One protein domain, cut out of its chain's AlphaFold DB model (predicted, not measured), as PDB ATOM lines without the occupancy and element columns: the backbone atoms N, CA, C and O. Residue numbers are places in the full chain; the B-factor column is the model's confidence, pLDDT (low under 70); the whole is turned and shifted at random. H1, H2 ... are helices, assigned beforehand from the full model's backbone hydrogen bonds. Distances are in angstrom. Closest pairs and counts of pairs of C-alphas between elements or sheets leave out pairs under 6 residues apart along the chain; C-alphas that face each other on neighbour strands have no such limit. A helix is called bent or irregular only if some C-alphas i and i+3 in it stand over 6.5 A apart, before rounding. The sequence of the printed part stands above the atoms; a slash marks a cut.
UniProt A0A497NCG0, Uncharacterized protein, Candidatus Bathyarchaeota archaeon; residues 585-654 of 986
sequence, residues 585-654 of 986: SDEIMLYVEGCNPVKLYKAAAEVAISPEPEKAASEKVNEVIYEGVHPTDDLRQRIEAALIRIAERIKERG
ATOM      1  N   SER A 585     138.881 166.188 200.943       70.12
ATOM      2  CA  SER A 585     138.521 165.759 202.297       70.12
ATOM      3  C   SER A 585     137.764 164.424 202.318       70.12
ATOM      4  O   SER A 585     137.985 163.624 203.221       70.12
ATOM      5  N   ASP A 586     136.904 164.139 201.337       70.31
ATOM      6  CA  ASP A 586     136.173 162.866 201.227       70.31
ATOM      7  C   ASP A 586     137.094 161.672 200.912       70.31
ATOM      8  O   ASP A 586     136.859 160.563 201.393       70.31
ATOM      9  N   GLU A 587     138.172 161.900 200.164       72.94
ATOM     10  CA  GLU A 587     139.179 160.892 199.818       72.94
ATOM     11  C   GLU A 587     140.099 160.592 201.003       72.94
ATOM     12  O   GLU A 587     140.413 159.431 201.274       72.94
ATOM     13  N   ILE A 588     140.471 161.622 201.769       72.69
ATOM     14  CA  ILE A 588     141.216 161.464 203.026       72.69
ATOM     15  C   ILE A 588     140.374 160.693 204.047       72.69
ATOM     16  O   ILE A 588     140.909 159.864 204.781       72.69
ATOM     17  N   MET A 589     139.055 160.899 204.072       70.31
ATOM     18  CA  MET A 589     138.149 160.205 204.996       70.31
ATOM     19  C   MET A 589     138.075 158.687 204.774       70.31
ATOM     20  O   MET A 589     137.753 157.966 205.721       70.31
ATOM     21  N   LEU A 590     138.473 158.170 203.602       70.12
ATOM     22  CA  LEU A 590     138.628 156.722 203.380       70.12
ATOM     23  C   LEU A 590     139.691 156.093 204.298       70.12
ATOM     24  O   LEU A 590     139.687 154.878 204.506       70.12
ATOM     25  N   TYR A 591     140.560 156.909 204.903       69.56
ATOM     26  CA  TYR A 591     141.490 156.481 205.943       69.56
ATOM     27  C   TYR A 591     140.809 155.758 207.103       69.56
ATOM     28  O   TYR A 591     141.271 154.703 207.537       69.56
ATOM     29  N   VAL A 592     139.680 156.291 207.577       65.50
ATOM     30  CA  VAL A 592     138.941 155.737 208.725       65.50
ATOM     31  C   VAL A 592     138.393 154.340 208.412       65.50
ATOM     32  O   VAL A 592     138.183 153.531 209.313       65.50
ATOM     33  N   GLU A 593     138.220 154.032 207.129       66.12
ATOM     34  CA  GLU A 593     137.702 152.758 206.633       66.12
ATOM     35  C   GLU A 593     138.823 151.767 206.270       66.12
ATOM     36  O   GLU A 593     138.559 150.667 205.792       66.12
ATOM     37  N   GLY A 594     140.086 152.116 206.550       64.44
ATOM     38  CA  GLY A 594     141.238 151.234 206.371       64.44
ATOM     39  C   GLY A 594     141.986 151.392 205.053       64.44
ATOM     40  O   GLY A 594     142.801 150.530 204.719       64.44
ATOM     41  N   CYS A 595     141.749 152.480 204.321       71.06
ATOM     42  CA  CYS A 595     142.548 152.861 203.160       71.06
ATOM     43  C   CYS A 595     143.761 153.704 203.590       71.06
ATOM     44  O   CYS A 595     143.671 154.527 204.492       71.06
ATOM     45  N   ASN A 596     144.921 153.539 202.965       79.75
ATOM     46  CA  ASN A 596     146.076 154.401 203.199       79.75
ATOM     47  C   ASN A 596     146.079 155.548 202.165       79.75
ATOM     48  O   ASN A 596     146.289 155.267 200.985       79.75
ATOM     49  N   PRO A 597     145.919 156.827 202.568       76.38
ATOM     50  CA  PRO A 597     145.830 157.953 201.631       76.38
ATOM     51  C   PRO A 597     147.069 158.141 200.744       76.38
ATOM     52  O   PRO A 597     146.950 158.483 199.570       76.38
ATOM     53  N   VAL A 598     148.268 157.846 201.260       80.31
ATOM     54  CA  VAL A 598     149.512 157.928 200.475       80.31
ATOM     55  C   VAL A 598     149.549 156.830 199.412       80.31
ATOM     56  O   VAL A 598     149.939 157.077 198.271       80.31
ATOM     57  N   LYS A 599     149.124 155.608 199.762       83.62
ATOM     58  CA  LYS A 599     148.993 154.522 198.780       83.62
ATOM     59  C   LYS A 599     147.872 154.805 197.778       83.62
ATOM     60  O   LYS A 599     148.053 154.498 196.607       83.62
ATOM     61  N   LEU A 600     146.769 155.419 198.215       79.56
ATOM     62  CA  LEU A 600     145.645 155.818 197.366       79.56
ATOM     63  C   LEU A 600     146.094 156.784 196.267       79.56
ATOM     64  O   LEU A 600     145.844 156.518 195.097       79.56
ATOM     65  N   TYR A 601     146.826 157.846 196.615       82.25
ATOM     66  CA  TYR A 601     147.350 158.787 195.621       82.25
ATOM     67  C   TYR A 601     148.351 158.125 194.661       82.25
ATOM     68  O   TYR A 601     148.281 158.333 193.452       82.25
ATOM     69  N   LYS A 602     149.261 157.276 195.166       83.81
ATOM     70  CA  LYS A 602     150.234 156.557 194.320       83.81
ATOM     71  C   LYS A 602     149.560 155.592 193.345       83.81
ATOM     72  O   LYS A 602     149.892 155.588 192.164       83.81
ATOM     73  N   ALA A 603     148.574 154.834 193.817       83.50
ATOM     74  CA  ALA A 603     147.764 153.980 192.960       83.50
ATOM     75  C   ALA A 603     146.953 154.807 191.949       83.50
ATOM     76  O   ALA A 603     146.869 154.422 190.789       83.50
ATOM     77  N   ALA A 604     146.426 155.972 192.334       82.75
ATOM     78  CA  ALA A 604     145.731 156.869 191.412       82.75
ATOM     79  C   ALA A 604     146.664 157.444 190.332       82.75
ATOM     80  O   ALA A 604     146.258 157.553 189.179       82.75
ATOM     81  N   ALA A 605     147.925 157.744 190.656       83.19
ATOM     82  CA  ALA A 605     148.938 158.120 189.666       83.19
ATOM     83  C   ALA A 605     149.221 156.989 188.655       83.19
ATOM     84  O   ALA A 605     149.384 157.261 187.467       83.19
ATOM     85  N   GLU A 606     149.216 155.724 189.086       82.44
ATOM     86  CA  GLU A 606     149.321 154.565 188.184       82.44
ATOM     87  C   GLU A 606     148.047 154.368 187.338       82.44
ATOM     88  O   GLU A 606     148.117 154.073 186.146       82.44
ATOM     89  N   VAL A 607     146.866 154.607 187.916       84.38
ATOM     90  CA  VAL A 607     145.583 154.605 187.188       84.38
ATOM     91  C   VAL A 607     145.533 155.747 186.163       84.38
ATOM     92  O   VAL A 607     145.005 155.570 185.064       84.38
ATOM     93  N   ALA A 608     146.149 156.893 186.463       82.75
ATOM     94  CA  ALA A 608     146.236 158.047 185.573       82.75
ATOM     95  C   ALA A 608     147.069 157.778 184.310       82.75
ATOM     96  O   ALA A 608     146.872 158.440 183.298       82.75
ATOM     97  N   ILE A 609     147.970 156.801 184.312       83.88
ATOM     98  CA  ILE A 609     148.735 156.420 183.112       83.88
ATOM     99  C   ILE A 609     148.145 155.196 182.392       83.88
ATOM    100  O   ILE A 609     148.595 154.850 181.300       83.88
ATOM    101  N   SER A 610     147.109 154.562 182.956       80.31
ATOM    102  CA  SER A 610     146.447 153.405 182.350       80.31
ATOM    103  C   SER A 610     145.507 153.806 181.197       80.31
ATOM    104  O   SER A 610     144.746 154.775 181.326       80.31
ATOM    105  N   PRO A 611     145.490 153.043 180.084       74.81
ATOM    106  CA  PRO A 611     144.511 153.213 179.009       74.81
ATOM    107  C   PRO A 611     143.088 152.781 179.409       74.81
ATOM    108  O   PRO A 611     142.126 153.252 178.807       74.81
ATOM    109  N   GLU A 612     142.942 151.927 180.430       81.88
ATOM    110  CA  GLU A 612     141.660 151.469 180.988       81.88
ATOM    111  C   GLU A 612     141.612 151.795 182.498       81.88
ATOM    112  O   GLU A 612     141.933 150.937 183.330       81.88
ATOM    113  N   PRO A 613     141.271 153.042 182.887       77.19
ATOM    114  CA  PRO A 613     141.381 153.504 184.274       77.19
ATOM    115  C   PRO A 613     140.428 152.781 185.236       77.19
ATOM    116  O   PRO A 613     140.814 152.494 186.362       77.19
ATOM    117  N   GLU A 614     139.225 152.408 184.795       80.25
ATOM    118  CA  GLU A 614     138.242 151.682 185.618       80.25
ATOM    119  C   GLU A 614     138.742 150.284 186.013       80.25
ATOM    120  O   GLU A 614     138.645 149.870 187.169       80.25
ATOM    121  N   LYS A 615     139.350 149.572 185.060       81.12
ATOM    122  CA  LYS A 615     139.914 148.241 185.295       81.12
ATOM    123  C   LYS A 615     141.166 148.308 186.171       81.12
ATOM    124  O   LYS A 615     141.291 147.528 187.111       81.12
ATOM    125  N   ALA A 616     142.050 149.271 185.904       81.81
ATOM    126  CA  ALA A 616     143.243 149.498 186.718       81.81
ATOM    127  C   ALA A 616     142.890 149.903 188.159       81.81
ATOM    128  O   ALA A 616     143.523 149.426 189.098       81.81
ATOM    129  N   ALA A 617     141.855 150.729 188.350       80.25
ATOM    130  CA  ALA A 617     141.376 151.100 189.676       80.25
ATOM    131  C   ALA A 617     140.902 149.869 190.460       80.25
ATOM    132  O   ALA A 617     141.320 149.700 191.604       80.25
ATOM    133  N   SER A 618     140.122 148.978 189.833       83.19
ATOM    134  CA  SER A 618     139.607 147.756 190.473       83.19
ATOM    135  C   SER A 618     140.712 146.770 190.882       83.19
ATOM    136  O   SER A 618     140.674 146.187 191.969       83.19
ATOM    137  N   GLU A 619     141.759 146.634 190.063       85.44
ATOM    138  CA  GLU A 619     142.922 145.793 190.384       85.44
ATOM    139  C   GLU A 619     143.736 146.356 191.567       85.44
ATOM    140  O   GLU A 619     144.264 145.592 192.380       85.44
ATOM    141  N   LYS A 620     143.777 147.687 191.718       84.62
ATOM    142  CA  LYS A 620     144.582 148.391 192.731       84.62
ATOM    143  C   LYS A 620     143.902 148.579 194.087       84.62
ATOM    144  O   LYS A 620     144.589 148.877 195.066       84.62
ATOM    145  N   VAL A 621     142.594 148.342 194.202       81.06
ATOM    146  CA  VAL A 621     141.827 148.530 195.454       81.06
ATOM    147  C   VAL A 621     142.451 147.815 196.650       81.06
ATOM    148  O   VAL A 621     142.516 148.365 197.744       81.06
ATOM    149  N   ASN A 622     142.927 146.582 196.467       78.50
ATOM    150  CA  ASN A 622     143.477 145.803 197.580       78.50
ATOM    151  C   ASN A 622     144.890 146.256 197.986       78.50
ATOM    152  O   ASN A 622     145.312 145.970 199.102       78.50
ATOM    153  N   GLU A 623     145.614 146.964 197.114       81.38
ATOM    154  CA  GLU A 623     146.971 147.451 197.396       81.38
ATOM    155  C   GLU A 623     146.965 148.695 198.293       81.38
ATOM    156  O   GLU A 623     147.915 148.932 199.048       81.38
ATOM    157  N   VAL A 624     145.882 149.478 198.242       80.44
ATOM    158  CA  VAL A 624     145.736 150.713 199.024       80.44
ATOM    159  C   VAL A 624     145.204 150.468 200.437       80.44
ATOM    160  O   VAL A 624     145.295 151.353 201.282       80.44
ATOM    161  N   ILE A 625     144.698 149.269 200.721       78.00
ATOM    162  CA  ILE A 625     144.137 148.890 202.021       78.00
ATOM    163  C   ILE A 625     145.252 148.444 202.982       78.00
ATOM    164  O   ILE A 625     146.266 147.871 202.577       78.00
ATOM    165  N   TYR A 626     145.092 148.727 204.277       73.12
ATOM    166  CA  TYR A 626     146.029 148.265 205.303       73.12
ATOM    167  C   TYR A 626     146.012 146.740 205.475       73.12
ATOM    168  O   TYR A 626     144.970 146.088 205.402       73.12
ATOM    169  N   GLU A 627     147.180 146.165 205.770       70.12
ATOM    170  CA  GLU A 627     147.309 144.731 206.027       70.12
ATOM    171  C   GLU A 627     146.405 144.286 207.188       70.12
ATOM    172  O   GLU A 627     146.447 144.848 208.285       70.12
ATOM    173  N   GLY A 628     145.601 143.246 206.942       64.25
ATOM    174  CA  GLY A 628     144.660 142.688 207.918       64.25
ATOM    175  C   GLY A 628     143.249 143.283 207.877       64.25
ATOM    176  O   GLY A 628     142.399 142.839 208.647       64.25
ATOM    177  N   VAL A 629     142.968 144.238 206.982       67.06
ATOM    178  CA  VAL A 629     141.625 144.803 206.786       67.06
ATOM    179  C   VAL A 629     140.933 144.117 205.609       67.06
ATOM    180  O   VAL A 629     141.467 144.060 204.503       67.06
ATOM    181  N   HIS A 630     139.724 143.602 205.839       73.50
ATOM    182  CA  HIS A 630     138.881 143.032 204.788       73.50
ATOM    183  C   HIS A 630     137.830 144.066 204.353       73.50
ATOM    184  O   HIS A 630     136.912 144.335 205.131       73.50
ATOM    185  N   PRO A 631     137.940 144.662 203.151       70.88
ATOM    186  CA  PRO A 631     136.997 145.680 202.705       70.88
ATOM    187  C   PRO A 631     135.640 145.071 202.341       70.88
ATOM    188  O   PRO A 631     135.566 143.980 201.773       70.88
ATOM    189  N   THR A 632     134.564 145.802 202.624       77.62
ATOM    190  CA  THR A 632     133.232 145.501 202.086       77.62
ATOM    191  C   THR A 632     133.166 145.855 200.601       77.62
ATOM    192  O   THR A 632     133.947 146.673 200.113       77.62
ATOM    193  N   ASP A 633     132.208 145.277 199.875       76.62
ATOM    194  CA  ASP A 633     132.008 145.604 198.456       76.62
ATOM    195  C   ASP A 633     131.684 147.098 198.243       76.62
ATOM    196  O   ASP A 633     132.140 147.694 197.272       76.62
ATOM    197  N   ASP A 634     130.982 147.727 199.192       77.56
ATOM    198  CA  ASP A 634     130.699 149.171 199.195       77.56
ATOM    199  C   ASP A 634     131.974 150.023 199.353       77.56
ATOM    200  O   ASP A 634     132.208 150.962 198.590       77.56
ATOM    201  N   LEU A 635     132.862 149.651 200.284       75.00
ATOM    202  CA  LEU A 635     134.149 150.326 200.464       75.00
ATOM    203  C   LEU A 635     135.042 150.161 199.230       75.00
ATOM    204  O   LEU A 635     135.694 151.116 198.811       75.00
ATOM    205  N   ARG A 636     135.047 148.973 198.614       81.50
ATOM    206  CA  ARG A 636     135.774 148.747 197.359       81.50
ATOM    207  C   ARG A 636     135.295 149.692 196.262       81.50
ATOM    208  O   ARG A 636     136.127 150.375 195.678       81.50
ATOM    209  N   GLN A 637     133.984 149.812 196.055       82.19
ATOM    210  CA  GLN A 637     133.414 150.724 195.054       82.19
ATOM    211  C   GLN A 637     133.767 152.192 195.328       82.19
ATOM    212  O   GLN A 637     134.065 152.952 194.407       82.19
ATOM    213  N   ARG A 638     133.782 152.608 196.598       81.44
ATOM    214  CA  ARG A 638     134.166 153.975 196.985       81.44
ATOM    215  C   ARG A 638     135.657 154.251 196.776       81.44
ATOM    216  O   ARG A 638     135.995 155.350 196.340       81.44
ATOM    217  N   ILE A 639     136.528 153.272 197.033       79.25
ATOM    218  CA  ILE A 639     137.968 153.361 196.739       79.25
ATOM    219  C   ILE A 639     138.208 153.409 195.225       79.25
ATOM    220  O   ILE A 639     138.976 154.252 194.772       79.25
ATOM    221  N   GLU A 640     137.530 152.568 194.437       83.44
ATOM    222  CA  GLU A 640     137.602 152.600 192.966       83.44
ATOM    223  C   GLU A 640     137.206 153.978 192.428       83.44
ATOM    224  O   GLU A 640     137.944 154.581 191.649       83.44
ATOM    225  N   ALA A 641     136.084 154.519 192.905       83.56
ATOM    226  CA  ALA A 641     135.615 155.837 192.503       83.56
ATOM    227  C   ALA A 641     136.594 156.957 192.901       83.56
ATOM    228  O   ALA A 641     136.771 157.903 192.138       83.56
ATOM    229  N   ALA A 642     137.236 156.863 194.071       81.94
ATOM    230  CA  ALA A 642     138.249 157.825 194.505       81.94
ATOM    231  C   ALA A 642     139.524 157.746 193.649       81.94
ATOM    232  O   ALA A 642     140.020 158.777 193.204       81.94
ATOM    233  N   LEU A 643     140.017 156.539 193.346       83.69
ATOM    234  CA  LEU A 643     141.176 156.332 192.470       83.69
ATOM    235  C   LEU A 643     140.969 156.969 191.093       83.69
ATOM    236  O   LEU A 643     141.881 157.612 190.577       83.69
ATOM    237  N   ILE A 644     139.769 156.828 190.521       84.00
ATOM    238  CA  ILE A 644     139.420 157.421 189.224       84.00
ATOM    239  C   ILE A 644     139.385 158.954 189.315       84.00
ATOM    240  O   ILE A 644     140.052 159.611 188.519       84.00
ATOM    241  N   ARG A 645     138.692 159.532 190.311       85.38
ATOM    242  CA  ARG A 645     138.615 160.998 190.490       85.38
ATOM    243  C   ARG A 645     139.994 161.636 190.679       85.38
ATOM    244  O   ARG A 645     140.310 162.638 190.041       85.38
ATOM    245  N   ILE A 646     140.841 161.035 191.517       84.06
ATOM    246  CA  ILE A 646     142.206 161.519 191.757       84.06
ATOM    247  C   ILE A 646     143.042 161.394 190.475       84.06
ATOM    248  O   ILE A 646     143.757 162.329 190.116       84.06
ATOM    249  N   ALA A 647     142.933 160.275 189.751       83.62
ATOM    250  CA  ALA A 647     143.647 160.057 188.495       83.62
ATOM    251  C   ALA A 647     143.270 161.087 187.415       83.62
ATOM    252  O   ALA A 647     144.142 161.566 186.686       83.62
ATOM    253  N   GLU A 648     141.992 161.456 187.327       82.69
ATOM    254  CA  GLU A 648     141.504 162.522 186.446       82.69
ATOM    255  C   GLU A 648     142.107 163.878 186.828       82.69
ATOM    256  O   GLU A 648     142.696 164.536 185.969       82.69
ATOM    257  N   ARG A 649     142.106 164.248 188.119       85.88
ATOM    258  CA  ARG A 649     142.756 165.491 188.583       85.88
ATOM    259  C   ARG A 649     144.267 165.508 188.317       85.88
ATOM    260  O   ARG A 649     144.812 166.553 187.960       85.88
ATOM    261  N   ILE A 650     144.958 164.370 188.446       81.69
ATOM    262  CA  ILE A 650     146.392 164.244 188.120       81.69
ATOM    263  C   ILE A 650     146.630 164.430 186.612       81.69
ATOM    264  O   ILE A 650     147.570 165.129 186.220       81.69
ATOM    265  N   LYS A 651     145.773 163.857 185.750       79.81
ATOM    266  CA  LYS A 651     145.828 164.072 184.292       79.81
ATOM    267  C   LYS A 651     145.617 165.543 183.932       79.81
ATOM    268  O   LYS A 651     146.367 166.078 183.117       79.81
ATOM    269  N   GLU A 652     144.639 166.197 184.552       73.19
ATOM    270  CA  GLU A 652     144.289 167.600 184.293       73.19
ATOM    271  C   GLU A 652     145.381 168.592 184.729       73.19
ATOM    272  O   GLU A 652     145.575 169.615 184.073       73.19
ATOM    273  N   ARG A 653     146.140 168.283 185.791       67.25
ATOM    274  CA  ARG A 653     147.239 169.129 186.302       67.25
ATOM    275  C   ARG A 653     148.564 168.996 185.537       67.25
ATOM    276  O   ARG A 653     149.490 169.751 185.818       67.25
ATOM    277  N   GLY A 654     148.653 168.098 184.552       53.69
ATOM    278  CA  GLY A 654     149.817 167.977 183.670       53.69
ATOM    279  C   GLY A 654     150.914 167.026 184.166       53.69
ATOM    280  O   GLY A 654     152.039 167.454 184.384       53.69
TER     281      GLY A 654
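AT A GLANCE: This is residues 585 to 654 of the 986 residues of an uncharacterized protein of Candidatus Bathyarchaeota archaeon (UniProt A0A497NCG0). The long helix H4 crosses a helical hairpin of H2 and H3. Short H1 makes a corner with H2. The printed part, 70 residues with four named helices, H1 to H4, is all helix and compact, with a radius of gyration of the C-alphas of 11.1 A, spanning 34 by 24 by 18 A.

HOW THE PARTS SIT: Begin with H1, residues 585 to 593, which touches H2, residues 597 to 609, only at the corner. H2 and H3, residues 613 to 624, form a hairpin, C-alphas 599 and 624 closest at 5.0 A. H4, residues 633 to 652, touches H2 with residues 643 to 651 alone, at a steep tilt of 61 degrees, C-alphas 608 and 647 closest at 4.4 A. In H2 and H4 every O i to N i+4 pair is within hydrogen-bond range, in H3 6 of 8, in H1 1 of 5 beside 5 of 6 O i to N i+3 pairs.

IN THESE COORDINATES: Find C-alpha 585 at (138.521, 165.759, 202.297), where H1 begins; H4 runs 28.9 A to C-alpha 652 at (144.289, 167.600, 184.293). H3 is irregular: C-alphas 619 and 622 are 7.2 A apart.

THE WHOLE: The printed part has no cut and no long link; pLDDT is under 70 for 8 residues.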